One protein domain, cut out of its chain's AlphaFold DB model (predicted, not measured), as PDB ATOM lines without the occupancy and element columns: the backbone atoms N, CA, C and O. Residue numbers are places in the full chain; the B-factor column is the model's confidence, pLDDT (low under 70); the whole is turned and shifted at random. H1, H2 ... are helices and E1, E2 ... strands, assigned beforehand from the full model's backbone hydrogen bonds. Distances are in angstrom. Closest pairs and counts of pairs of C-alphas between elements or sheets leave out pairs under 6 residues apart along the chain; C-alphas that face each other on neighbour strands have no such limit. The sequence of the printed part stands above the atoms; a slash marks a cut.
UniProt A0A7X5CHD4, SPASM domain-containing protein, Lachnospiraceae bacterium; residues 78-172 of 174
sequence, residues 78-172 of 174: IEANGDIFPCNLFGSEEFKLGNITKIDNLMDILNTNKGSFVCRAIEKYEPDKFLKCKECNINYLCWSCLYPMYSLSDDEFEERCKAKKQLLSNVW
ATOM      1  N   ILE A  78      49.521  23.633 -20.324       94.12
ATOM      2  CA  ILE A  78      50.906  23.337 -19.965       94.12
ATOM      3  C   ILE A  78      50.958  21.862 -19.582       94.12
ATOM      4  O   ILE A  78      50.284  21.442 -18.642       94.12
ATOM      5  N   GLU A  79      51.725  21.085 -20.332       95.38
ATOM      6  CA  GLU A  79      51.916  19.658 -20.097       95.38
ATOM      7  C   GLU A  79      52.895  19.401 -18.945       95.38
ATOM      8  O   GLU A  79      53.641  20.281 -18.510       95.38
ATOM      9  N   ALA A  80      52.933  18.162 -18.448       95.06
ATOM     10  CA  ALA A  80      53.784  17.786 -17.312       95.06
ATOM     11  C   ALA A  80      55.293  17.995 -17.564       95.06
ATOM     12  O   ALA A  80      56.060  18.166 -16.619       95.06
ATOM     13  N   ASN A  81      55.726  17.994 -18.828       95.62
ATOM     14  CA  ASN A  81      57.102  18.293 -19.240       95.62
ATOM     15  C   ASN A  81      57.381  19.808 -19.393       95.62
ATOM     16  O   ASN A  81      58.477  20.204 -19.793       95.62
ATOM     17  N   GLY A  82      56.391  20.652 -19.097       95.31
ATOM     18  CA  GLY A  82      56.456  22.100 -19.220       95.31
ATOM     19  C   GLY A  82      56.150  22.640 -20.617       95.31
ATOM     20  O   GLY A  82      56.223  23.852 -20.799       95.31
ATOM     21  N   ASP A  83      55.833  21.797 -21.602       95.19
ATOM     22  CA  ASP A  83      55.482  22.262 -22.945       95.19
ATOM     23  C   ASP A  83      54.135  22.986 -22.947       95.19
ATOM     24  O   ASP A  83      53.203  22.596 -22.249       95.19
ATOM     25  N   ILE A  84      54.050  24.059 -23.734       92.50
ATOM     26  CA  ILE A  84      52.900  24.961 -23.770       92.50
ATOM     27  C   ILE A  84      52.193  24.833 -25.116       92.50
ATOM     28  O   ILE A  84      52.832  24.925 -26.164       92.50
ATOM     29  N   PHE A  85      50.872  24.693 -25.081       92.44
ATOM     30  CA  PHE A  85      49.994  24.544 -26.239       92.44
ATOM     31  C   PHE A  85      48.809  25.527 -26.183       92.44
ATOM     32  O   PHE A  85      48.441  25.972 -25.091       92.44
ATOM     33  N   PRO A  86      48.164  25.856 -27.323       90.19
ATOM     34  CA  PRO A  86      47.030  26.785 -27.368       90.19
ATOM     35  C   PRO A  86      45.822  26.297 -26.563       90.19
ATOM     36  O   PRO A  86      45.114  27.084 -25.947       90.19
ATOM     37  N   CYS A  87      45.563  24.993 -26.564       90.31
ATOM     38  CA  CYS A  87      44.597  24.345 -25.687       90.31
ATOM     39  C   CYS A  87      44.911  22.849 -25.601       90.31
ATOM     40  O   CYS A  87      45.773  22.343 -26.317       90.31
ATOM     41  N   ASN A  88      44.161  22.128 -24.774       89.94
ATOM     42  CA  ASN A  88      44.375  20.709 -24.513       89.94
ATOM     43  C   ASN A  88      44.092  19.799 -25.720       89.94
ATOM     44  O   ASN A  88      44.478  18.637 -25.697       89.94
ATOM     45  N   LEU A  89      43.389  20.292 -26.746       89.56
ATOM     46  CA  LEU A  89      43.145  19.536 -27.979       89.56
ATOM     47  C   LEU A  89      44.289  19.718 -28.989       89.56
ATOM     48  O   LEU A  89      44.658  18.781 -29.687       89.56
ATOM     49  N   PHE A  90      44.915  20.897 -29.029       90.50
ATOM     50  CA  PHE A  90      46.053  21.198 -29.905       90.50
ATOM     51  C   PHE A  90      47.394  20.797 -29.262       90.50
ATOM     52  O   PHE A  90      48.311  21.607 -29.186       90.50
ATOM     53  N   GLY A  91      47.499  19.556 -28.777       89.06
ATOM     54  CA  GLY A  91      48.665  19.040 -28.039       89.06
ATOM     55  C   GLY A  91      49.766  18.386 -28.887       89.06
ATOM     56  O   GLY A  91      50.641  17.722 -28.334       89.06
ATOM     57  N   SER A  92      49.720  18.488 -30.219       88.69
ATOM     58  CA  SER A  92      50.785  17.980 -31.094       88.69
ATOM     59  C   SER A  92      51.910  19.004 -31.269       88.69
ATOM     60  O   SER A  92      51.689  20.211 -31.180       88.69
ATOM     61  N   GLU A  93      53.128  18.525 -31.549       90.50
ATOM     62  CA  GLU A  93      54.342  19.360 -31.635       90.50
ATOM     63  C   GLU A  93      54.205  20.531 -32.627       90.50
ATOM     64  O   GLU A  93      54.770  21.596 -32.405       90.50
ATOM     65  N   GLU A  94      53.402  20.383 -33.687       90.12
ATOM     66  CA  GLU A  94      53.137  21.441 -34.676       90.12
ATOM     67  C   GLU A  94      52.416  22.677 -34.103       90.12
ATOM     68  O   GLU A  94      52.486  23.754 -34.694       90.12
ATOM     69  N   PHE A  95      51.741  22.537 -32.957       90.25
ATOM     70  CA  PHE A  95      51.051  23.628 -32.263       90.25
ATOM     71  C   PHE A  95      51.804  24.122 -31.026       90.25
ATOM     72  O   PHE A  95      51.305  24.994 -30.317       90.25
ATOM     73  N   LYS A  96      52.994  23.586 -30.745       91.00
ATOM     74  CA  LYS A  96      53.767  23.948 -29.559       91.00
ATOM     75  C   LYS A  96      54.148  25.428 -29.571       91.00
ATOM     76  O   LYS A  96      54.764  25.926 -30.509       91.00
ATOM     77  N   LEU A  97      53.815  26.115 -28.484       88.38
ATOM     78  CA  LEU A  97      54.085  27.540 -28.281       88.38
ATOM     79  C   LEU A  97      55.432  27.795 -27.605       88.38
ATOM     80  O   LEU A  97      56.007  28.869 -27.749       88.38
ATOM     81  N   GLY A  98      55.936  26.817 -26.853       90.06
ATOM     82  CA  GLY A  98      57.184  26.943 -26.112       90.06
ATOM     83  C   GLY A  98      57.258  25.965 -24.950       90.06
ATOM     84  O   GLY A  98      56.531  24.973 -24.908       90.06
ATOM     85  N   ASN A  99      58.149  26.254 -24.004       94.62
ATOM     86  CA  ASN A  99      58.250  25.529 -22.743       94.62
ATOM     87  C   ASN A  99      58.329  26.536 -21.591       94.62
ATOM     88  O   ASN A  99      59.094  27.495 -21.674       94.62
ATOM     89  N   ILE A 100      57.573  26.301 -20.519       94.38
ATOM     90  CA  ILE A 100      57.437  27.200 -19.362       94.38
ATOM     91  C   ILE A 100      58.773  27.514 -18.676       94.38
ATOM     92  O   ILE A 100      58.924  28.570 -18.078       94.38
ATOM     93  N   THR A 101      59.763  26.627 -18.794       95.00
ATOM     94  CA  THR A 101      61.105  26.824 -18.215       95.00
ATOM     95  C   THR A 101      62.013  27.728 -19.051       95.00
ATOM     96  O   THR A 101      63.088  28.103 -18.594       95.00
ATOM     97  N   LYS A 102      61.607  28.048 -20.284       94.50
ATOM     98  CA  LYS A 102      62.389  28.823 -21.260       94.50
ATOM     99  C   LYS A 102      61.802  30.207 -21.527       94.50
ATOM    100  O   LYS A 102      62.232  30.864 -22.471       94.50
ATOM    101  N   ILE A 103      60.794  30.609 -20.760       88.62
ATOM    102  CA  ILE A 103      60.106  31.885 -20.927       88.62
ATOM    103  C   ILE A 103      60.182  32.684 -19.636       88.62
ATOM    104  O   ILE A 103      60.039  32.129 -18.548       88.62
ATOM    105  N   ASP A 104      60.381  33.988 -19.780       88.50
ATOM    106  CA  ASP A 104      60.460  34.904 -18.643       88.50
ATOM    107  C   ASP A 104      59.069  35.418 -18.252       88.50
ATOM    108  O   ASP A 104      58.769  35.592 -17.070       88.50
ATOM    109  N   ASN A 105      58.195  35.630 -19.242       85.38
ATOM    110  CA  ASN A 105      56.842  36.129 -19.043       85.38
ATOM    111  C   ASN A 105      55.826  35.322 -19.862       85.38
ATOM    112  O   ASN A 105      55.921  35.205 -21.081       85.38
ATOM    113  N   LEU A 106      54.799  34.797 -19.187       81.12
ATOM    114  CA  LEU A 106      53.721  34.041 -19.829       81.12
ATOM    115  C   LEU A 106      52.934  34.885 -20.841       81.12
ATOM    116  O   LEU A 106      52.428  34.360 -21.833       81.12
ATOM    117  N   MET A 107      52.855  36.196 -20.602       79.94
ATOM    118  CA  MET A 107      52.158  37.133 -21.480       79.94
ATOM    119  C   MET A 107      52.822  37.255 -22.854       79.94
ATOM    120  O   MET A 107      52.152  37.669 -23.790       79.94
ATOM    121  N   ASP A 108      54.084  36.845 -23.004       77.88
ATOM    122  CA  ASP A 108      54.766  36.838 -24.304       77.88
ATOM    123  C   ASP A 108      54.231  35.731 -25.228       77.88
ATOM    124  O   ASP A 108      54.375  35.803 -26.448       77.88
ATOM    125  N   ILE A 109      53.603  34.699 -24.650       78.50
ATOM    126  CA  ILE A 109      52.965  33.600 -25.385       78.50
ATOM    127  C   ILE A 109      51.497  33.910 -25.686       78.50
ATOM    128  O   ILE A 109      50.977  33.513 -26.732       78.50
ATOM    129  N   LEU A 110      50.814  34.586 -24.762       74.31
ATOM    130  CA  LEU A 110      49.413  34.953 -24.923       74.31
ATOM    131  C   LEU A 110      49.303  36.118 -25.907       74.31
ATOM    132  O   LEU A 110      49.947  37.152 -25.751       74.31
ATOM    133  N   ASN A 111      48.465  35.979 -26.932       63.88
ATOM    134  CA  ASN A 111      48.269  37.067 -27.881       63.88
ATOM    135  C   ASN A 111      47.325  38.123 -27.281       63.88
ATOM    136  O   ASN A 111      46.112  38.053 -27.441       63.88
ATOM    137  N   THR A 112      47.878  39.105 -26.564       57.16
ATOM    138  CA  THR A 112      47.087  40.119 -25.840       57.16
ATOM    139  C   THR A 112      46.620  41.290 -26.704       57.16
ATOM    140  O   THR A 112      45.915  42.178 -26.214       57.16
ATOM    141  N   ASN A 113      47.023  41.353 -27.975       58.84
ATOM    142  CA  ASN A 113      46.623  42.449 -28.848       58.84
ATOM    143  C   ASN A 113      45.130  42.319 -29.194       58.84
ATOM    144  O   ASN A 113      44.668  41.324 -29.747       58.84
ATOM    145  N   LYS A 114      44.345  43.350 -28.863       52.09
ATOM    146  CA  LYS A 114      42.928  43.420 -29.243       52.09
ATOM    147  C   LYS A 114      42.817  43.372 -30.772       52.09
ATOM    148  O   LYS A 114      43.266  44.296 -31.442       52.09
ATOM    149  N   GLY A 115      42.214  42.309 -31.301       51.38
ATOM    150  CA  GLY A 115      41.975  42.129 -32.736       51.38
ATOM    151  C   GLY A 115      43.036  41.321 -33.492       51.38
ATOM    152  O   GLY A 115      42.905  41.179 -34.706       51.38
ATOM    153  N   SER A 116      44.063  40.778 -32.827       57.03
ATOM    154  CA  SER A 116      44.952  39.775 -33.431       57.03
ATOM    155  C   SER A 116      44.458  38.360 -33.135       57.03
ATOM    156  O   SER A 116      43.894  38.073 -32.080       57.03
ATOM    157  N   PHE A 117      44.664  37.469 -34.102       56.28
ATOM    158  CA  PHE A 117      44.132  36.116 -34.057       56.28
ATOM    159  C   PHE A 117      44.778  35.257 -32.965       56.28
ATOM    160  O   PHE A 117      45.992  35.281 -32.746       56.28
ATOM    161  N   VAL A 118      43.914  34.467 -32.329       61.16
ATOM    162  CA  VAL A 118      44.135  33.113 -31.809       61.16
ATOM    163  C   VAL A 118      45.378  32.492 -32.470       61.16
ATOM    164  O   VAL A 118      45.434  32.458 -33.693       61.16
ATOM    165  N   CYS A 119      46.389  32.107 -31.678       66.81
ATOM    166  CA  CYS A 119      47.704  31.573 -32.085       66.81
ATOM    167  C   CYS A 119      47.909  31.329 -33.605       66.81
ATOM    168  O   CYS A 119      47.205  30.525 -34.213       66.81
ATOM    169  N   ARG A 120      48.960  31.917 -34.208       73.56
ATOM    170  CA  ARG A 120      49.286  31.786 -35.653       73.56
ATOM    171  C   ARG A 120      49.188  30.359 -36.213       73.56
ATOM    172  O   ARG A 120      48.841  30.186 -37.376       73.56
ATOM    173  N   ALA A 121      49.493  29.339 -35.411       77.06
ATOM    174  CA  ALA A 121      49.425  27.942 -35.837       77.06
ATOM    175  C   ALA A 121      47.989  27.457 -36.133       77.06
ATOM    176  O   ALA A 121      47.800  26.579 -36.978       77.06
ATOM    177  N   ILE A 122      46.979  28.042 -35.480       85.50
ATOM    178  CA  ILE A 122      45.562  27.663 -35.603       85.50
ATOM    179  C   ILE A 122      44.698  28.694 -36.337       85.50
ATOM    180  O   ILE A 122      43.573  28.377 -36.710       85.50
ATOM    181  N   GLU A 123      45.242  29.870 -36.648       85.31
ATOM    182  CA  GLU A 123      44.578  30.943 -37.404       85.31
ATOM    183  C   GLU A 123      43.949  30.468 -38.729       85.31
ATOM    184  O   GLU A 123      42.869  30.911 -39.113       85.31
ATOM    185  N   LYS A 124      44.591  29.524 -39.427       87.75
ATOM    186  CA  LYS A 124      44.075  28.940 -40.682       87.75
ATOM    187  C   LYS A 124      42.768  28.151 -40.520       87.75
ATOM    188  O   LYS A 124      42.124  27.850 -41.523       87.75
ATOM    189  N   TYR A 125      42.402  27.788 -39.291       89.94
ATOM    190  CA  TYR A 125      41.175  27.061 -38.970       89.94
ATOM    191  C   TYR A 125      40.033  27.979 -38.537       89.94
ATOM    192  O   TYR A 125      38.949  27.478 -38.269       89.94
ATOM    193  N   GLU A 126      40.235  29.295 -38.473       88.12
ATOM    194  CA  GLU A 126      39.142  30.226 -38.189       88.12
ATOM    195  C   GLU A 126      38.026  30.119 -39.240       88.12
ATOM    196  O   GLU A 126      38.333  29.938 -40.420       88.12
ATOM    197  N   PRO A 127      36.737  30.234 -38.872       89.75
ATOM    198  CA  PRO A 127      35.631  29.990 -39.800       89.75
ATOM    199  C   PRO A 127      35.665  30.818 -41.099       89.75
ATOM    200  O   PRO A 127      35.245  30.322 -42.147       89.75
ATOM    201  N   ASP A 128      36.166  32.054 -41.056       88.88
ATOM    202  CA  ASP A 128      36.337  32.954 -42.210       88.88
ATOM    203  C   ASP A 128      37.632  32.732 -43.000       88.88
ATOM    204  O   ASP A 128      37.764  33.231 -44.116       88.88
ATOM    205  N   LYS A 129      38.578  31.962 -42.463       90.69
ATOM    206  CA  LYS A 129      39.862  31.651 -43.116       90.69
ATOM    207  C   LYS A 129      39.952  30.215 -43.595       90.69
ATOM    208  O   LYS A 129      40.680  29.923 -44.545       90.69
ATOM    209  N   PHE A 130      39.212  29.320 -42.954       92.06
ATOM    210  CA  PHE A 130      39.236  27.907 -43.248       92.06
ATOM    211  C   PHE A 130      38.744  27.663 -44.670       92.06
ATOM    212  O   PHE A 130      37.619  28.015 -45.025       92.06
ATOM    213  N   LEU A 131      39.590  27.039 -45.493       92.31
ATOM    214  CA  LEU A 131      39.404  26.972 -46.945       92.31
ATOM    215  C   LEU A 131      38.023  26.439 -47.359       92.31
ATOM    216  O   LEU A 131      37.444  26.946 -48.316       92.31
ATOM    217  N   LYS A 132      37.486  25.463 -46.616       93.06
ATOM    218  CA  LYS A 132      36.184  24.839 -46.898       93.06
ATOM    219  C   LYS A 132      34.978  25.638 -46.383       93.06
ATOM    220  O   LYS A 132      33.850  25.347 -46.768       93.06
ATOM    221  N   CYS A 133      35.183  26.610 -45.491       93.06
ATOM    222  CA  CYS A 133      34.108  27.383 -44.855       93.06
ATOM    223  C   CYS A 133      34.155  28.888 -45.146       93.06
ATOM    224  O   CYS A 133      33.151  29.551 -44.902       93.06
ATOM    225  N   LYS A 134      35.255  29.429 -45.684       93.12
ATOM    226  CA  LYS A 134      35.461  30.877 -45.873       93.12
ATOM    227  C   LYS A 134      34.359  31.571 -46.692       93.12
ATOM    228  O   LYS A 134      34.059  32.731 -46.450       93.12
ATOM    229  N   GLU A 135      33.740  30.861 -47.639       92.56
ATOM    230  CA  GLU A 135      32.662  31.382 -48.505       92.56
ATOM    231  C   GLU A 135      31.260  31.020 -47.984       92.56
ATOM    232  O   GLU A 135      30.249  31.315 -48.616       92.56
ATOM    233  N   CYS A 136      31.173  30.351 -46.831       90.56
ATOM    234  CA  CYS A 136      29.913  29.915 -46.251       90.56
ATOM    235  C   CYS A 136      29.344  30.985 -45.310       90.56
ATOM    236  O   CYS A 136      29.954  31.340 -44.304       90.56
ATOM    237  N   ASN A 137      28.119  31.425 -45.583       87.75
ATOM    238  CA  ASN A 137      27.388  32.442 -44.818       87.75
ATOM    239  C   ASN A 137      26.982  32.034 -43.384       87.75
ATOM    240  O   ASN A 137      26.513  32.874 -42.622       87.75
ATOM    241  N   ILE A 138      27.131  30.760 -43.005       87.62
ATOM    242  CA  ILE A 138      26.885  30.264 -41.636       87.62
ATOM    243  C   ILE A 138      28.168  29.859 -40.911       87.62
ATOM    244  O   ILE A 138      28.086  29.220 -39.863       87.62
ATOM    245  N   ASN A 139      29.351  30.154 -41.457       90.12
ATOM    246  CA  ASN A 139      30.617  29.625 -40.943       90.12
ATOM    247  C   ASN A 139      30.780  29.826 -39.422       90.12
ATOM    248  O   ASN A 139      30.997  28.853 -38.705       90.12
ATOM    249  N   TYR A 140      30.560  31.030 -38.901       88.38
ATOM    250  CA  TYR A 140      30.689  31.340 -37.479       88.38
ATOM    251  C   TYR A 140      29.593  30.719 -36.606       88.38
ATOM    252  O   TYR A 140      29.850  30.417 -35.448       88.38
ATOM    253  N   LEU A 141      28.400  30.458 -37.146       87.38
ATOM    254  CA  LEU A 141      27.301  29.801 -36.420       87.38
ATOM    255  C   LEU A 141      27.400  28.267 -36.457       87.38
ATOM    256  O   LEU A 141      26.782  27.562 -35.660       87.38
ATOM    257  N   CYS A 142      28.165  27.726 -37.405       86.00
ATOM    258  CA  CYS A 142      28.292  26.290 -37.619       86.00
ATOM    259  C   CYS A 142      29.232  25.628 -36.601       86.00
ATOM    260  O   CYS A 142      29.078  24.436 -36.298       86.00
ATOM    261  N   TRP A 143      30.209  26.372 -36.080       86.12
ATOM    262  CA  TRP A 143      31.301  25.847 -35.264       86.12
ATOM    263  C   TRP A 143      31.248  26.354 -33.829       86.12
ATOM    264  O   TRP A 143      30.929  27.503 -33.568       86.12
ATOM    265  N   SER A 144      31.621  25.482 -32.893       83.12
ATOM    266  CA  SER A 144      31.812  25.822 -31.479       83.12
ATOM    267  C   SER A 144      33.270  25.671 -31.026       83.12
ATOM    268  O   SER A 144      33.599  25.996 -29.893       83.12
ATOM    269  N   CYS A 145      34.131  25.109 -31.878       86.12
ATOM    270  CA  CYS A 145      35.547  24.844 -31.630       86.12
ATOM    271  C   CYS A 145      36.274  24.743 -32.980       86.12
ATOM    272  O   CYS A 145      35.687  24.237 -33.940       86.12
ATOM    273  N   LEU A 146      37.540  25.175 -33.037       89.25
ATOM    274  CA  LEU A 146      38.376  25.082 -34.243       89.25
ATOM    275  C   LEU A 146      38.993  23.692 -34.440       89.25
ATOM    276  O   LEU A 146      39.259  23.303 -35.571       89.25
ATOM    277  N   TYR A 147      39.206  22.926 -33.363       88.88
ATOM    278  CA  TYR A 147      39.903  21.635 -33.425       88.88
ATOM    279  C   TYR A 147      39.298  20.642 -34.435       88.88
ATOM    280  O   TYR A 147      40.058  20.078 -35.219       88.88
ATOM    281  N   PRO A 148      37.963  20.485 -34.543       88.12
ATOM    282  CA  PRO A 148      37.375  19.627 -35.572       88.12
ATOM    283  C   PRO A 148      37.720  20.035 -37.013       88.12
ATOM    284  O   PRO A 148      37.726  19.187 -37.895       88.12
ATOM    285  N   MET A 149      38.020  21.310 -37.283       89.81
ATOM    286  CA  MET A 149      38.445  21.740 -38.625       89.81
ATOM    287  C   MET A 149      39.852  21.246 -38.980       89.81
ATOM    288  O   MET A 149      40.201  21.172 -40.157       89.81
ATOM    289  N   TYR A 150      40.653  20.919 -37.964       90.19
ATOM    290  CA  TYR A 150      41.953  20.277 -38.106       90.19
ATOM    291  C   TYR A 150      41.844  18.747 -38.133       90.19
ATOM    292  O   TYR A 150      42.508  18.110 -38.943       90.19
ATOM    293  N   SER A 151      41.034  18.163 -37.245       87.56
ATOM    294  CA  SER A 151      41.071  16.723 -36.970       87.56
ATOM    295  C   SER A 151      40.186  15.866 -37.879       87.56
ATOM    296  O   SER A 151      40.447  14.672 -38.004       87.56
ATOM    297  N   LEU A 152      39.119  16.432 -38.455       87.06
ATOM    298  CA  LEU A 152      38.178  15.675 -39.283       87.06
ATOM    299  C   LEU A 152      38.794  15.331 -40.640       87.06
ATOM    300  O   LEU A 152      39.419  16.175 -41.287       87.06
ATOM    301  N   SER A 153      38.540  14.107 -41.098       89.56
ATOM    302  CA  SER A 153      38.768  13.734 -42.494       89.56
ATOM    303  C   SER A 153      37.829  14.493 -43.437       89.56
ATOM    304  O   SER A 153      36.835  15.094 -43.018       89.56
ATOM    305  N   ASP A 154      38.137  14.464 -44.734       90.38
ATOM    306  CA  ASP A 154      37.304  15.111 -45.749       90.38
ATOM    307  C   ASP A 154      35.868  14.564 -45.753       90.38
ATOM    308  O   ASP A 154      34.925  15.355 -45.776       90.38
ATOM    309  N   ASP A 155      35.699  13.246 -45.629       90.25
ATOM    310  CA  ASP A 155      34.383  12.600 -45.616       90.25
ATOM    311  C   ASP A 155      33.567  12.985 -44.370       90.25
ATOM    312  O   ASP A 155      32.417  13.417 -44.481       90.25
ATOM    313  N   GLU A 156      34.170  12.915 -43.176       87.56
ATOM    314  CA  GLU A 156      33.498  13.301 -41.924       87.56
ATOM    315  C   GLU A 156      33.127  14.789 -41.914       87.56
ATOM    316  O   GLU A 156      32.085  15.189 -41.378       87.56
ATOM    317  N   PHE A 157      33.978  15.629 -42.510       90.50
ATOM    318  CA  PHE A 157      33.701  17.046 -42.672       90.50
ATOM    319  C   PHE A 157      32.449  17.275 -43.526       90.50
ATOM    320  O   PHE A 157      31.576  18.047 -43.118       90.50
ATOM    321  N   GLU A 158      32.337  16.611 -44.680       90.94
ATOM    322  CA  GLU A 158      31.197  16.776 -45.588       90.94
ATOM    323  C   GLU A 158      29.887  16.272 -44.969       90.94
ATOM    324  O   GLU A 158      28.866  16.971 -45.017       90.94
ATOM    325  N   GLU A 159      29.909  15.114 -44.301       88.69
ATOM    326  CA  GLU A 159      28.739  14.593 -43.584       88.69
ATOM    327  C   GLU A 159      28.254  15.573 -42.507       88.69
ATOM    328  O   GLU A 159      27.066  15.922 -42.445       88.69
ATOM    329  N   ARG A 160      29.182  16.094 -41.695       88.88
ATOM    330  CA  ARG A 160      28.881  17.101 -40.672       88.88
ATOM    331  C   ARG A 160      28.359  18.398 -41.295       88.88
ATOM    332  O   ARG A 160      27.412  18.988 -40.769       88.88
ATOM    333  N   CYS A 161      28.979  18.864 -42.379       89.56
ATOM    334  CA  CYS A 161      28.603  20.088 -43.088       89.56
ATOM    335  C   CYS A 161      27.147  20.012 -43.563       89.56
ATOM    336  O   CYS A 161      26.354  20.917 -43.284       89.56
ATOM    337  N   LYS A 162      26.762  18.895 -44.191       89.62
ATOM    338  CA  LYS A 162      25.387  18.639 -44.632       89.62
ATOM    339  C   LYS A 162      24.398  18.654 -43.464       89.62
ATOM    340  O   LYS A 162      23.389  19.353 -43.538       89.62
ATOM    341  N   ALA A 163      24.708  17.947 -42.376       86.19
ATOM    342  CA  ALA A 163      23.849  17.896 -41.193       86.19
ATOM    343  C   ALA A 163      23.667  19.281 -40.542       86.19
ATOM    344  O   ALA A 163      22.560  19.653 -40.158       86.19
ATOM    345  N   LYS A 164      24.737  20.084 -40.454       86.00
ATOM    346  CA  LYS A 164      24.668  21.440 -39.888       86.00
ATOM    347  C   LYS A 164      23.894  22.419 -40.759       86.00
ATOM    348  O   LYS A 164      23.147  23.216 -40.206       86.00
ATOM    349  N   LYS A 165      24.028  22.350 -42.086       86.69
ATOM    350  CA  LYS A 165      23.224  23.176 -43.002       86.69
ATOM    351  C   LYS A 165      21.731  22.872 -42.881       86.69
ATOM    352  O   LYS A 165      20.939  23.800 -42.854       86.69
ATOM    353  N   GLN A 166      21.361  21.597 -42.749       84.94
ATOM    354  CA  GLN A 166      19.969  21.199 -42.504       84.94
ATOM    355  C   GLN A 166      19.459  21.694 -41.147       84.94
ATOM    356  O   GLN A 166      18.337  22.166 -41.047       84.94
ATOM    357  N   LEU A 167      20.290  21.616 -40.106       82.56
ATOM    358  CA  LEU A 167      19.933  22.084 -38.768       82.56
ATOM    359  C   LEU A 167      19.746  23.610 -38.701       82.56
ATOM    360  O   LEU A 167      18.926  24.104 -37.933       82.56
ATOM    361  N   LEU A 168      20.547  24.348 -39.469       80.81
ATOM    362  CA  LEU A 168      20.583  25.809 -39.477       80.81
ATOM    363  C   LEU A 168      19.778  26.419 -40.638       80.81
ATOM    364  O   LEU A 168      19.905  27.617 -40.876       80.81
ATOM    365  N   SER A 169      18.947  25.640 -41.342       80.88
ATOM    366  CA  SER A 169      18.116  26.150 -42.445       80.88
ATOM    367  C   SER A 169      17.210  27.293 -41.983       80.88
ATOM    368  O   SER A 169      17.183  28.351 -42.595       80.88
ATOM    369  N   ASN A 170      16.576  27.124 -40.820       74.12
ATOM    370  CA  ASN A 170      15.607  28.073 -40.255       74.12
ATOM    371  C   ASN A 170      16.230  29.394 -39.779       74.12
ATOM    372  O   ASN A 170      15.521  30.286 -39.333       74.12
ATOM    373  N   VAL A 171      17.557  29.491 -39.785       69.38
ATOM    374  CA  VAL A 171      18.288  30.687 -39.357       69.38
ATOM    375  C   VAL A 171      18.369  31.686 -40.499       69.38
ATOM    376  O   VAL A 171      18.425  32.875 -40.232       69.38
ATOM    377  N   TRP A 172      18.359  31.198 -41.744       66.31
ATOM    378  CA  TRP A 172      18.628  31.980 -42.952       66.31
ATOM    379  C   TRP A 172      17.611  31.792 -44.083       66.31
ATOM    380  O   TRP A 172      17.867  32.254 -45.191       66.31
TER     381      TRP A 172
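This is residues 78 to 172 of the 174 residues of the protein "SPASM domain-containing protein" of Lachnospiraceae bacterium (UniProt A0A7X5CHD4). With little regular structure, the domain is a winding chain, with loops round strand E1 at one end and helices about H3 at the other. The printed part has 95 residues, 30 in one named strand, then four named helices: mostly helix. It is loose, radius of gyration of the C-alphas 16.1 A, and spans 50 by 29 by 19 A.

H3, residues 154 to 167, is close to H1, residues 139 to 142, and H2, residues 147 to 151, but not clearly touching. The closest C-alphas are Lys 164 and Cys 142, 6.5 A, and Phe 157 and Met 149, 7.8 A. H4, residues 169 to 172, meets H3 only through their link. H2 and H3 have every O i to N i+4 pair within hydrogen-bond range.

H3 is 20.0 A long. E1, residues 83 to 85, begins at (55.482, 22.262, -22.945); H4 ends at (18.628, 31.980, -42.952).

The link E1 to H1, residues 86 to 138, is long. Residues 111 to 119 and 171 to 172 have pLDDT under 70.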